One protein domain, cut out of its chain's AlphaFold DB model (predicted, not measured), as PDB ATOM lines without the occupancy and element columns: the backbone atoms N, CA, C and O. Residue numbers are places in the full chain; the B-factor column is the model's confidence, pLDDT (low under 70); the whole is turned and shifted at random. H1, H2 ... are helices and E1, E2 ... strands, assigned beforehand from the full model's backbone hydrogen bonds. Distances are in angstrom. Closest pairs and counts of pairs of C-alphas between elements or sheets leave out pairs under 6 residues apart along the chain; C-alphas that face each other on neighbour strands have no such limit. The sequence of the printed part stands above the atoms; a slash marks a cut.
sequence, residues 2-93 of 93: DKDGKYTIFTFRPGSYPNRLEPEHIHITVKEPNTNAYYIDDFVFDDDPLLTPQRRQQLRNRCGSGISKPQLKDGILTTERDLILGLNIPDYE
ATOM      1  N   ASP A   2     185.245 222.152 178.949       95.69
ATOM      2  CA  ASP A   2     186.025 221.667 177.809       95.69
ATOM      3  C   ASP A   2     185.157 220.822 176.851       95.69
ATOM      4  O   ASP A   2     183.939 220.715 177.018       95.69
ATOM      5  N   LYS A   3     185.788 220.227 175.830       96.75
ATOM      6  CA  LYS A   3     185.121 219.377 174.827       96.75
ATOM      7  C   LYS A   3     184.478 218.110 175.407       96.75
ATOM      8  O   LYS A   3     183.607 217.539 174.764       96.75
ATOM      9  N   ASP A   4     184.926 217.672 176.583       97.12
ATOM     10  CA  ASP A   4     184.434 216.477 177.270       97.12
ATOM     11  C   ASP A   4     183.393 216.852 178.345       97.12
ATOM     12  O   ASP A   4     182.981 216.005 179.135       97.12
ATOM     13  N   GLY A   5     182.969 218.123 178.390       95.88
ATOM     14  CA  GLY A   5     181.980 218.631 179.340       95.88
ATOM     15  C   GLY A   5     182.545 218.944 180.728       95.88
ATOM     16  O   GLY A   5     181.787 219.334 181.614       95.88
ATOM     17  N   LYS A   6     183.861 218.835 180.936       97.94
ATOM     18  CA  LYS A   6     184.478 219.023 182.254       97.94
ATOM     19  C   LYS A   6     184.727 220.494 182.551       97.94
ATOM     20  O   LYS A   6     184.896 221.327 181.654       97.94
ATOM     21  N   TYR A   7     184.753 220.833 183.833       97.06
ATOM     22  CA  TYR A   7     185.117 222.162 184.307       97.06
ATOM     23  C   TYR A   7     185.948 222.077 185.584       97.06
ATOM     24  O   TYR A   7     185.898 221.104 186.332       97.06
ATOM     25  N   THR A   8     186.729 223.121 185.837       96.94
ATOM     26  CA  THR A   8     187.478 223.287 187.082       96.94
ATOM     27  C   THR A   8     187.496 224.765 187.422       96.94
ATOM     28  O   THR A   8     187.794 225.598 186.567       96.94
ATOM     29  N   ILE A   9     187.136 225.088 188.660       96.69
ATOM     30  CA  ILE A   9     187.080 226.458 189.165       96.69
ATOM     31  C   ILE A   9     187.916 226.495 190.439       96.69
ATOM     32  O   ILE A   9     187.634 225.763 191.385       96.69
ATOM     33  N   PHE A  10     188.935 227.352 190.459       97.00
ATOM     34  CA  PHE A  10     189.737 227.616 191.649       97.00
ATOM     35  C   PHE A  10     189.245 228.897 192.303       97.00
ATOM     36  O   PHE A  10     189.221 229.956 191.678       97.00
ATOM     37  N   THR A  11     188.825 228.790 193.556       96.62
ATOM     38  CA  THR A  11     188.298 229.910 194.331       96.62
ATOM     39  C   THR A  11     188.516 229.666 195.822       96.62
ATOM     40  O   THR A  11     188.922 228.579 196.235       96.62
ATOM     41  N   PHE A  12     188.246 230.683 196.634       95.44
ATOM     42  CA  PHE A  12     188.192 230.546 198.083       95.44
ATOM     43  C   PHE A  12     186.828 230.018 198.522       95.44
ATOM     44  O   PHE A  12     185.804 230.320 197.905       95.44
ATOM     45  N   ARG A  13     186.808 229.277 199.636       94.88
ATOM     46  CA  ARG A  13     185.562 229.012 200.356       94.88
ATOM     47  C   ARG A  13     185.006 230.361 200.840       94.88
ATOM     48  O   ARG A  13     185.720 231.061 201.562       94.88
ATOM     49  N   PRO A  14     183.796 230.760 200.419       94.50
ATOM     50  CA  PRO A  14     183.205 232.010 200.872       94.50
ATOM     51  C   PRO A  14     182.859 231.901 202.358       94.50
ATOM     52  O   PRO A  14     182.473 230.836 202.826       94.50
ATOM     53  N   GLY A  15     182.982 233.006 203.092       89.94
ATOM     54  CA  GLY A  15     182.411 233.101 204.434       89.94
ATOM     55  C   GLY A  15     180.913 233.398 204.373       89.94
ATOM     56  O   GLY A  15     180.415 233.909 203.366       89.94
ATOM     57  N   SER A  16     180.190 233.119 205.458       84.44
ATOM     58  CA  SER A  16     178.762 233.442 205.536       84.44
ATOM     59  C   SER A  16     178.517 234.955 205.438       84.44
ATOM     60  O   SER A  16     179.298 235.762 205.952       84.44
ATOM     61  N   TYR A  17     177.385 235.348 204.846       80.38
ATOM     62  CA  TYR A  17     176.957 236.748 204.819       80.38
ATOM     63  C   TYR A  17     176.808 237.329 206.239       80.38
ATOM     64  O   TYR A  17     176.488 236.588 207.174       80.38
ATOM     65  N   PRO A  18     176.964 238.657 206.430       80.88
ATOM     66  CA  PRO A  18     176.937 239.281 207.759       80.88
ATOM     67  C   PRO A  18     175.674 238.999 208.583       80.88
ATOM     68  O   PRO A  18     175.742 238.929 209.806       80.88
ATOM     69  N   ASN A  19     174.525 238.812 207.924       83.69
ATOM     70  CA  ASN A  19     173.258 238.490 208.585       83.69
ATOM     71  C   ASN A  19     173.173 237.030 209.075       83.69
ATOM     72  O   ASN A  19     172.279 236.718 209.856       83.69
ATOM     73  N   ARG A  20     174.085 236.150 208.629       79.31
ATOM     74  CA  ARG A  20     174.156 234.710 208.941       79.31
ATOM     75  C   ARG A  20     172.839 233.960 208.748       79.31
ATOM     76  O   ARG A  20     172.551 232.998 209.457       79.31
ATOM     77  N   LEU A  21     172.036 234.412 207.789       85.38
ATOM     78  CA  LEU A  21     170.756 233.787 207.482       85.38
ATOM     79  C   LEU A  21     170.869 232.719 206.409       85.38
ATOM     80  O   LEU A  21     169.923 231.967 206.270       85.38
ATOM     81  N   GLU A  22     171.975 232.618 205.679       89.00
ATOM     82  CA  GLU A  22     172.150 231.646 204.598       89.00
ATOM     83  C   GLU A  22     173.429 230.831 204.804       89.00
ATOM     84  O   GLU A  22     174.415 231.405 205.282       89.00
ATOM     85  N   PRO A  23     173.442 229.530 204.442       94.19
ATOM     86  CA  PRO A  23     174.677 228.764 204.352       94.19
ATOM     87  C   PRO A  23     175.673 229.468 203.436       94.19
ATOM     88  O   PRO A  23     175.281 230.162 202.499       94.19
ATOM     89  N   GLU A  24     176.957 229.275 203.682       95.75
ATOM     90  CA  GLU A  24     178.030 229.567 202.747       95.75
ATOM     91  C   GLU A  24     177.711 228.926 201.398       95.75
ATOM     92  O   GLU A  24     177.384 227.737 201.314       95.75
ATOM     93  N   HIS A  25     177.791 229.726 200.336       96.25
ATOM     94  CA  HIS A  25     177.466 229.240 199.009       96.25
ATOM     95  C   HIS A  25     178.234 229.929 197.893       96.25
ATOM     96  O   HIS A  25     178.671 231.074 198.016       96.25
ATOM     97  N   ILE A  26     178.370 229.213 196.780       96.62
ATOM     98  CA  ILE A  26     178.890 229.744 195.522       96.62
ATOM     99  C   ILE A  26     177.747 229.751 194.513       96.62
ATOM    100  O   ILE A  26     177.226 228.691 194.153       96.62
ATOM    101  N   HIS A  27     177.397 230.948 194.044       96.44
ATOM    102  CA  HIS A  27     176.401 231.110 192.995       96.44
ATOM    103  C   HIS A  27     176.881 230.522 191.676       96.44
ATOM    104  O   HIS A  27     178.022 230.739 191.259       96.44
ATOM    105  N   ILE A  28     175.985 229.817 190.989       96.00
ATOM    106  CA  ILE A  28     176.270 229.259 189.670       96.00
ATOM    107  C   ILE A  28     175.078 229.422 188.723       96.00
ATOM    108  O   ILE A  28     173.908 229.300 189.077       96.00
ATOM    109  N   THR A  29     175.402 229.721 187.472       96.88
ATOM    110  CA  THR A  29     174.461 229.814 186.359       96.88
ATOM    111  C   THR A  29     175.030 229.008 185.207       96.88
ATOM    112  O   THR A  29     176.232 229.075 184.935       96.88
ATOM    113  N   VAL A  30     174.175 228.253 184.525       96.88
ATOM    114  CA  VAL A  30     174.550 227.508 183.324       96.88
ATOM    115  C   VAL A  30     174.038 228.259 182.100       96.88
ATOM    116  O   VAL A  30     172.934 228.803 182.098       96.88
ATOM    117  N   LYS A  31     174.865 228.304 181.054       96.12
ATOM    118  CA  LYS A  31     174.518 228.840 179.738       96.12
ATOM    119  C   LYS A  31     174.957 227.840 178.677       96.12
ATOM    120  O   LYS A  31     176.135 227.771 178.333       96.12
ATOM    121  N   GLU A  32     174.002 227.066 178.187       94.81
ATOM    122  CA  GLU A  32     174.209 226.141 177.074       94.81
ATOM    123  C   GLU A  32     174.183 226.882 175.729       94.81
ATOM    124  O   GLU A  32     173.648 227.998 175.636       94.81
ATOM    125  N   PRO A  33     174.747 226.288 174.664       92.94
ATOM    126  CA  PRO A  33     174.521 226.770 173.310       92.94
ATOM    127  C   PRO A  33     173.018 226.808 173.004       92.94
ATOM    128  O   PRO A  33     172.313 225.840 173.245       92.94
ATOM    129  N   ASN A  34     172.539 227.916 172.441       91.00
ATOM    130  CA  ASN A  34     171.148 228.122 172.005       91.00
ATOM    131  C   ASN A  34     170.061 228.161 173.102       91.00
ATOM    132  O   ASN A  34     168.942 228.557 172.795       91.00
ATOM    133  N   THR A  35     170.373 227.880 174.368       92.25
ATOM    134  CA  THR A  35     169.434 228.012 175.504       92.25
ATOM    135  C   THR A  35     169.688 229.309 176.268       92.25
ATOM    136  O   THR A  35     170.825 229.776 176.338       92.25
ATOM    137  N   ASN A  36     168.671 229.932 176.871       94.19
ATOM    138  CA  ASN A  36     168.885 231.060 177.787       94.19
ATOM    139  C   ASN A  36     169.699 230.646 179.024       94.19
ATOM    140  O   ASN A  36     169.756 229.474 179.374       94.19
ATOM    141  N   ALA A  37     170.369 231.604 179.672       96.25
ATOM    142  CA  ALA A  37     171.069 231.309 180.922       96.25
ATOM    143  C   ALA A  37     170.047 230.985 182.020       96.25
ATOM    144  O   ALA A  37     169.023 231.664 182.118       96.25
ATOM    145  N   TYR A  38     170.335 229.992 182.857       96.75
ATOM    146  CA  TYR A  38     169.440 229.589 183.936       96.75
ATOM    147  C   TYR A  38     170.194 229.286 185.230       96.75
ATOM    148  O   TYR A  38     171.330 228.803 185.239       96.75
ATOM    149  N   TYR A  39     169.533 229.590 186.347       96.56
ATOM    150  CA  TYR A  39     170.044 229.312 187.684       96.56
ATOM    151  C   TYR A  39     169.815 227.851 188.053       96.56
ATOM    152  O   TYR A  39     168.684 227.350 187.974       96.56
ATOM    153  N   ILE A  40     170.881 227.214 188.523       97.50
ATOM    154  CA  ILE A  40     170.851 225.889 189.142       97.50
ATOM    155  C   ILE A  40     170.964 226.040 190.667       97.50
ATOM    156  O   ILE A  40     171.090 227.164 191.148       97.50
ATOM    157  N   ASP A  41     170.889 224.955 191.442       97.44
ATOM    158  CA  ASP A  41     171.159 225.071 192.881       97.44
ATOM    159  C   ASP A  41     172.617 225.483 193.094       97.44
ATOM    160  O   ASP A  41     173.530 224.922 192.474       97.44
ATOM    161  N   ASP A  42     172.834 226.447 193.981       96.75
ATOM    162  CA  ASP A  42     174.165 226.914 194.352       96.75
ATOM    163  C   ASP A  42     175.004 225.775 194.944       96.75
ATOM    164  O   ASP A  42     174.486 224.746 195.386       96.75
ATOM    165  N   PHE A  43     176.325 225.939 194.955       97.12
ATOM    166  CA  PHE A  43     177.158 225.049 195.760       97.12
ATOM    167  C   PHE A  43     176.976 225.444 197.217       97.12
ATOM    168  O   PHE A  43     177.416 226.523 197.591       97.12
ATOM    169  N   VAL A  44     176.361 224.579 198.016       97.06
ATOM    170  CA  VAL A  44     176.306 224.684 199.481       97.06
ATOM    171  C   VAL A  44     177.177 223.596 200.095       97.06
ATOM    172  O   VAL A  44     177.402 222.560 199.468       97.06
ATOM    173  N   PHE A  45     177.675 223.795 201.311       97.12
ATOM    174  CA  PHE A  45     178.643 222.876 201.913       97.12
ATOM    175  C   PHE A  45     178.000 221.976 202.971       97.12
ATOM    176  O   PHE A  45     177.290 222.440 203.857       97.12
ATOM    177  N   ASP A  46     178.253 220.670 202.872       96.88
ATOM    178  CA  ASP A  46     177.682 219.648 203.761       96.88
ATOM    179  C   ASP A  46     178.075 219.834 205.235       96.88
ATOM    180  O   ASP A  46     177.344 219.406 206.126       96.88
ATOM    181  N   ASP A  47     179.218 220.475 205.477       95.25
ATOM    182  CA  ASP A  47     179.777 220.766 206.796       95.25
ATOM    183  C   ASP A  47     179.357 222.138 207.354       95.25
ATOM    184  O   ASP A  47     179.748 222.485 208.469       95.25
ATOM    185  N   ASP A  48     178.558 222.916 206.617       95.62
ATOM    186  CA  ASP A  48     178.055 224.200 207.098       95.62
ATOM    187  C   ASP A  48     176.916 223.991 208.121       95.62
ATOM    188  O   ASP A  48     175.884 223.392 207.786       95.62
ATOM    189  N   PRO A  49     177.035 224.514 209.357       94.00
ATOM    190  CA  PRO A  49     175.997 224.381 210.381       94.00
ATOM    191  C   PRO A  49     174.659 225.042 210.010       94.00
ATOM    192  O   PRO A  49     173.618 224.662 210.551       94.00
ATOM    193  N   LEU A  50     174.653 226.022 209.104       94.88
ATOM    194  CA  LEU A  50     173.438 226.668 208.613       94.88
ATOM    195  C   LEU A  50     172.700 225.803 207.583       94.88
ATOM    196  O   LEU A  50     171.502 226.021 207.377       94.88
ATOM    197  N   LEU A  51     173.341 224.790 206.982       95.81
ATOM    198  CA  LEU A  51     172.705 223.831 206.070       95.81
ATOM    199  C   LEU A  51     171.937 222.741 206.847       95.81
ATOM    200  O   LEU A  51     172.258 221.547 206.825       95.81
ATOM    201  N   THR A  52     170.888 223.171 207.548       96.12
ATOM    202  CA  THR A  52     170.044 222.309 208.388       96.12
ATOM    203  C   THR A  52     169.273 221.259 207.569       96.12
ATOM    204  O   THR A  52     169.066 221.437 206.364       96.12
ATOM    205  N   PRO A  53     168.756 220.185 208.201       97.19
ATOM    206  CA  PRO A  53     167.902 219.208 207.519       97.19
ATOM    207  C   PRO A  53     166.704 219.839 206.800       97.19
ATOM    208  O   PRO A  53     166.373 219.437 205.688       97.19
ATOM    209  N   GLN A  54     166.095 220.866 207.400       96.56
ATOM    210  CA  GLN A  54     164.984 221.596 206.792       96.56
ATOM    211  C   GLN A  54     165.416 222.311 205.506       96.56
ATOM    212  O   GLN A  54     164.718 222.218 204.501       96.56
ATOM    213  N   ARG A  55     166.576 222.980 205.501       95.31
ATOM    214  CA  ARG A  55     167.087 223.644 204.291       95.31
ATOM    215  C   ARG A  55     167.451 222.655 203.198       95.31
ATOM    216  O   ARG A  55     167.152 222.900 202.036       95.31
ATOM    217  N   ARG A  56     168.028 221.506 203.558       96.88
ATOM    218  CA  ARG A  56     168.338 220.432 202.598       96.88
ATOM    219  C   ARG A  56     167.090 219.946 201.865       96.88
ATOM    220  O   ARG A  56     167.152 219.696 200.670       96.88
ATOM    221  N   GLN A  57     165.957 219.862 202.563       96.56
ATOM    222  CA  GLN A  57     164.671 219.487 201.964       96.56
ATOM    223  C   GLN A  57     164.080 220.573 201.051       96.56
ATOM    224  O   GLN A  57     163.211 220.269 200.240       96.56
ATOM    225  N   GLN A  58     164.529 221.824 201.173       95.75
ATOM    226  CA  GLN A  58     164.064 222.952 200.359       95.75
ATOM    227  C   GLN A  58     164.872 223.143 199.067       95.75
ATOM    228  O   GLN A  58     164.473 223.947 198.222       95.75
ATOM    229  N   LEU A  59     165.989 222.425 198.901       96.38
ATOM    230  CA  LEU A  59     166.797 222.474 197.683       96.38
ATOM    231  C   LEU A  59     165.979 221.981 196.491       96.38
ATOM    232  O   LEU A  59     165.263 220.979 196.568       96.38
ATOM    233  N   ARG A  60     166.093 222.693 195.369       97.62
ATOM    234  CA  ARG A  60     165.288 222.408 194.171       97.62
ATOM    235  C   ARG A  60     165.848 221.233 193.375       97.62
ATOM    236  O   ARG A  60     165.156 220.682 192.525       97.62
ATOM    237  N   ASN A  61     167.080 220.841 193.678       97.69
ATOM    238  CA  ASN A  61     167.847 219.804 193.004       97.69
ATOM    239  C   ASN A  61     168.004 220.048 191.489       97.69
ATOM    240  O   ASN A  61     167.999 219.110 190.688       97.69
ATOM    241  N   ARG A  62     168.119 221.315 191.087       98.06
ATOM    242  CA  ARG A  62     168.395 221.776 189.728       98.06
ATOM    243  C   ARG A  62     169.806 221.400 189.324       98.06
ATOM    244  O   ARG A  62     170.781 221.830 189.944       98.06
ATOM    245  N   CYS A  63     169.900 220.609 188.263       97.75
ATOM    246  CA  CYS A  63     171.144 219.979 187.839       97.75
ATOM    247  C   CYS A  63     171.832 219.194 188.974       97.75
ATOM    248  O   CYS A  63     173.058 219.187 189.067       97.75
ATOM    249  N   GLY A  64     171.049 218.551 189.851       97.31
ATOM    250  CA  GLY A  64     171.537 217.820 191.027       97.31
ATOM    251  C   GLY A  64     171.422 218.623 192.326       97.31
ATOM    252  O   GLY A  64     170.894 219.727 192.337       97.31
ATOM    253  N   SER A  65     171.897 218.069 193.446       95.62
ATOM    254  CA  SER A  65     171.538 218.571 194.784       95.62
ATOM    255  C   SER A  65     172.139 219.916 195.187       95.62
ATOM    256  O   SER A  65     171.643 220.533 196.121       95.62
ATOM    257  N   GLY A  66     173.239 220.352 194.570       96.50
ATOM    258  CA  GLY A  66     173.995 221.525 195.032       96.50
ATOM    259  C   GLY A  66     174.836 221.301 196.289       96.50
ATOM    260  O   GLY A  66     175.762 222.065 196.556       96.50
ATOM    261  N   ILE A  67     174.596 220.215 197.030       97.88
ATOM    262  CA  ILE A  67     175.342 219.899 198.248       97.88
ATOM    263  C   ILE A  67     176.716 219.348 197.883       97.88
ATOM    264  O   ILE A  67     176.852 218.263 197.320       97.88
ATOM    265  N   SER A  68     177.735 220.094 198.272       96.88
ATOM    266  CA  SER A  68     179.140 219.787 198.071       96.88
ATOM    267  C   SER A  68     179.734 219.212 199.344       96.88
ATOM    268  O   SER A  68     179.452 219.686 200.445       96.88
ATOM    269  N   LYS A  69     180.594 218.206 199.194       96.38
ATOM    270  CA  LYS A  69     181.356 217.602 200.294       96.38
ATOM    271  C   LYS A  69     182.837 217.909 200.098       96.38
ATOM    272  O   LYS A  69     183.514 217.133 199.421       96.38
ATOM    273  N   PRO A  70     183.346 219.043 200.613       95.69
ATOM    274  CA  PRO A  70     184.758 219.371 200.503       95.69
ATOM    275  C   PRO A  70     185.615 218.286 201.146       95.69
ATOM    276  O   PRO A  70     185.326 217.821 202.245       95.69
ATOM    277  N   GLN A  71     186.676 217.885 200.459       97.19
ATOM    278  CA  GLN A  71     187.706 216.993 200.975       97.19
ATOM    279  C   GLN A  71     189.052 217.688 200.814       97.19
ATOM    280  O   GLN A  71     189.364 218.182 199.731       97.19
ATOM    281  N   LEU A  72     189.849 217.739 201.878       96.75
ATOM    282  CA  LEU A  72     191.194 218.297 201.796       96.75
ATOM    283  C   LEU A  72     192.085 217.334 201.001       96.75
ATOM    284  O   LEU A  72     192.327 216.210 201.436       96.75
ATOM    285  N   LYS A  73     192.567 217.775 199.839       97.19
ATOM    286  CA  LYS A  73     193.502 217.040 198.978       97.19
ATOM    287  C   LYS A  73     194.659 217.967 198.640       97.19
ATOM    288  O   LYS A  73     194.423 219.077 198.178       97.19
ATOM    289  N   ASP A  74     195.885 217.549 198.940       95.62
ATOM    290  CA  ASP A  74     197.108 218.309 198.631       95.62
ATOM    291  C   ASP A  74     197.073 219.780 199.097       95.62
ATOM    292  O   ASP A  74     197.568 220.687 198.435       95.62
ATOM    293  N   GLY A  75     196.450 220.032 200.255       96.44
ATOM    294  CA  GLY A  75     196.316 221.375 200.832       96.44
ATOM    295  C   GLY A  75     195.170 222.224 200.266       96.44
ATOM    296  O   GLY A  75     195.014 223.367 200.689       96.44
ATOM    297  N   ILE A  76     194.343 221.686 199.363       96.94
ATOM    298  CA  ILE A  76     193.201 222.377 198.751       96.94
ATOM    299  C   ILE A  76     191.897 221.635 199.073       96.94
ATOM    300  O   ILE A  76     191.778 220.420 198.891       96.94
ATOM    301  N   LEU A  77     190.882 222.368 199.541       97.31
ATOM    302  CA  LEU A  77     189.523 221.837 199.661       97.31
ATOM    303  C   LEU A  77     188.963 221.563 198.266       97.31
ATOM    304  O   LEU A  77     188.745 222.479 197.479       97.31
ATOM    305  N   THR A  78     188.727 220.289 197.972       97.44
ATOM    306  CA  THR A  78     188.309 219.816 196.654       97.44
ATOM    307  C   THR A  78     186.924 219.196 196.738       97.44
ATOM    308  O   THR A  78     186.645 218.403 197.637       97.44
ATOM    309  N   THR A  79     186.056 219.529 195.788       96.31
ATOM    310  CA  THR A  79     184.742 218.905 195.630       96.31
ATOM    311  C   THR A  79     184.477 218.624 194.157       96.31
ATOM    312  O   THR A  79     185.000 219.317 193.285       96.31
ATOM    313  N   GLU A  80     183.687 217.592 193.893       96.19
ATOM    314  CA  GLU A  80     183.267 217.191 192.557       96.19
ATOM    315  C   GLU A  80     181.745 217.238 192.513       96.19
ATOM    316  O   GLU A  80     181.070 216.772 193.435       96.19
ATOM    317  N   ARG A  81     181.213 217.856 191.462       96.00
ATOM    318  CA  ARG A  81     179.780 217.966 191.229       96.00
ATOM    319  C   ARG A  81     179.530 217.764 189.748       96.00
ATOM    320  O   ARG A  81     179.923 218.603 188.945       96.00
ATOM    321  N   ASP A  82     178.833 216.692 189.418       96.88
ATOM    322  CA  ASP A  82     178.295 216.508 188.079       96.88
ATOM    323  C   ASP A  82     177.002 217.310 187.928       96.88
ATOM    324  O   ASP A  82     176.166 217.353 188.836       96.88
ATOM    325  N   LEU A  83     176.841 217.951 186.772       97.19
ATOM    326  CA  LEU A  83     175.644 218.708 186.428       97.19
ATOM    327  C   LEU A  83     174.858 217.952 185.363       97.19
ATOM    328  O   LEU A  83     175.318 217.790 184.235       97.19
ATOM    329  N   ILE A  84     173.649 217.519 185.716       97.19
ATOM    330  CA  ILE A  84     172.708 216.929 184.760       97.19
ATOM    331  C   ILE A  84     171.886 218.073 184.165       97.19
ATOM    332  O   ILE A  84     170.976 218.589 184.818       97.19
ATOM    333  N   LEU A  85     172.245 218.516 182.960       96.19
ATOM    334  CA  LEU A  85     171.586 219.642 182.288       96.19
ATOM    335  C   LEU A  85     170.086 219.357 182.112       96.19
ATOM    336  O   LEU A  85     169.687 218.223 181.844       96.19
ATOM    337  N   GLY A  86     169.252 220.359 182.389       95.75
ATOM    338  CA  GLY A  86     167.791 220.241 182.343       95.75
ATOM    339  C   GLY A  86     167.104 219.586 183.534       95.75
ATOM    340  O   GLY A  86     165.905 219.788 183.734       95.75
ATOM    341  N   LEU A  87     167.829 218.849 184.382       97.69
ATOM    342  CA  LEU A  87     167.219 218.197 185.541       97.69
ATOM    343  C   LEU A  87     166.608 219.240 186.488       97.69
ATOM    344  O   LEU A  87     167.321 220.082 187.035       97.69
ATOM    345  N   ASN A  88     165.293 219.145 186.709       97.56
ATOM    346  CA  ASN A  88     164.492 220.040 187.555       97.56
ATOM    347  C   ASN A  88     164.513 221.526 187.136       97.56
ATOM    348  O   ASN A  88     164.158 222.399 187.937       97.56
ATOM    349  N   ILE A  89     164.910 221.831 185.896       97.06
ATOM    350  CA  ILE A  89     164.821 223.180 185.332       97.06
ATOM    351  C   ILE A  89     163.401 223.382 184.781       97.06
ATOM    352  O   ILE A  89     162.984 222.625 183.908       97.06
ATOM    353  N   PRO A  90     162.626 224.355 185.298       94.56
ATOM    354  CA  PRO A  90     161.314 224.668 184.741       94.56
ATOM    355  C   PRO A  90     161.441 225.149 183.297       94.56
ATOM    356  O   PRO A  90     162.367 225.903 182.998       94.56
ATOM    357  N   ASP A  91     160.498 224.734 182.449       92.06
ATOM    358  CA  ASP A  91     160.399 225.154 181.045       92.06
ATOM    359  C   ASP A  91     161.704 224.929 180.248       92.06
ATOM    360  O   ASP A  91     162.131 225.771 179.459       92.06
ATOM    361  N   TYR A  92     162.373 223.798 180.506       90.38
ATOM    362  CA  TYR A  92     163.585 223.379 179.804       90.38
ATOM    363  C   TYR A  92     163.222 222.693 178.478       90.38
ATOM    364  O   TYR A  92     162.833 221.524 178.476       90.38
ATOM    365  N   GLU A  93     163.319 223.441 177.377       77.94
ATOM    366  CA  GLU A  93     163.146 222.981 175.986       77.94
ATOM    367  C   GLU A  93     164.470 222.995 175.210       77.94
ATOM    368  O   GLU A  93     165.246 223.973 175.364       77.94
TER     369      GLU A  93
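AT A GLANCE: This is residues 2 to 93 of the 93 residues of the protein "Intradiol ring-cleavage dioxygenase" of Winogradskyella sp (UniProt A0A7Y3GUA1). With little regular structure, this domain is mostly loops: short E1 lies in the middle, between H1 and the small hairpin of E2 and E3, and residues 27 to 42 fold back as a long loop. The 92 printed residues include E1, H1, E2 and E3 in that order, class mixed, with 15 residues in named elements; sheet E2 - E3 is antiparallel. It is compact, radius of gyration of the C-alphas 14.2 A, spanning 37 by 33 by 21 A.

IN THESE COORDINATES: After residues 2 to 42, find E1, residues 43 to 45, beginning at C-alpha 43 (177.158, 225.049, 195.760). Next come H1, residues 53 to 58, 8.9 A long, and E2, residues 71 to 73. E3, residues 76 to 78, ends at C-alpha 78 (188.309, 219.816, 196.654).

HOW THE PARTS SIT: Residues 25 to 26 pair antiparallel with 43 to 44 of E1, which is apart from H1, E2 and E3. In hairpin E2 and E3, antiparallel at 132 degrees, find N 71 and O 78 within hydrogen-bond range, 2.9 A. In H1 every O i to N i+4 pair is within range.

THE WHOLE: The printed part has no cut; the H1 to E2 link is long, and no printed residue is under 70 in pLDDT.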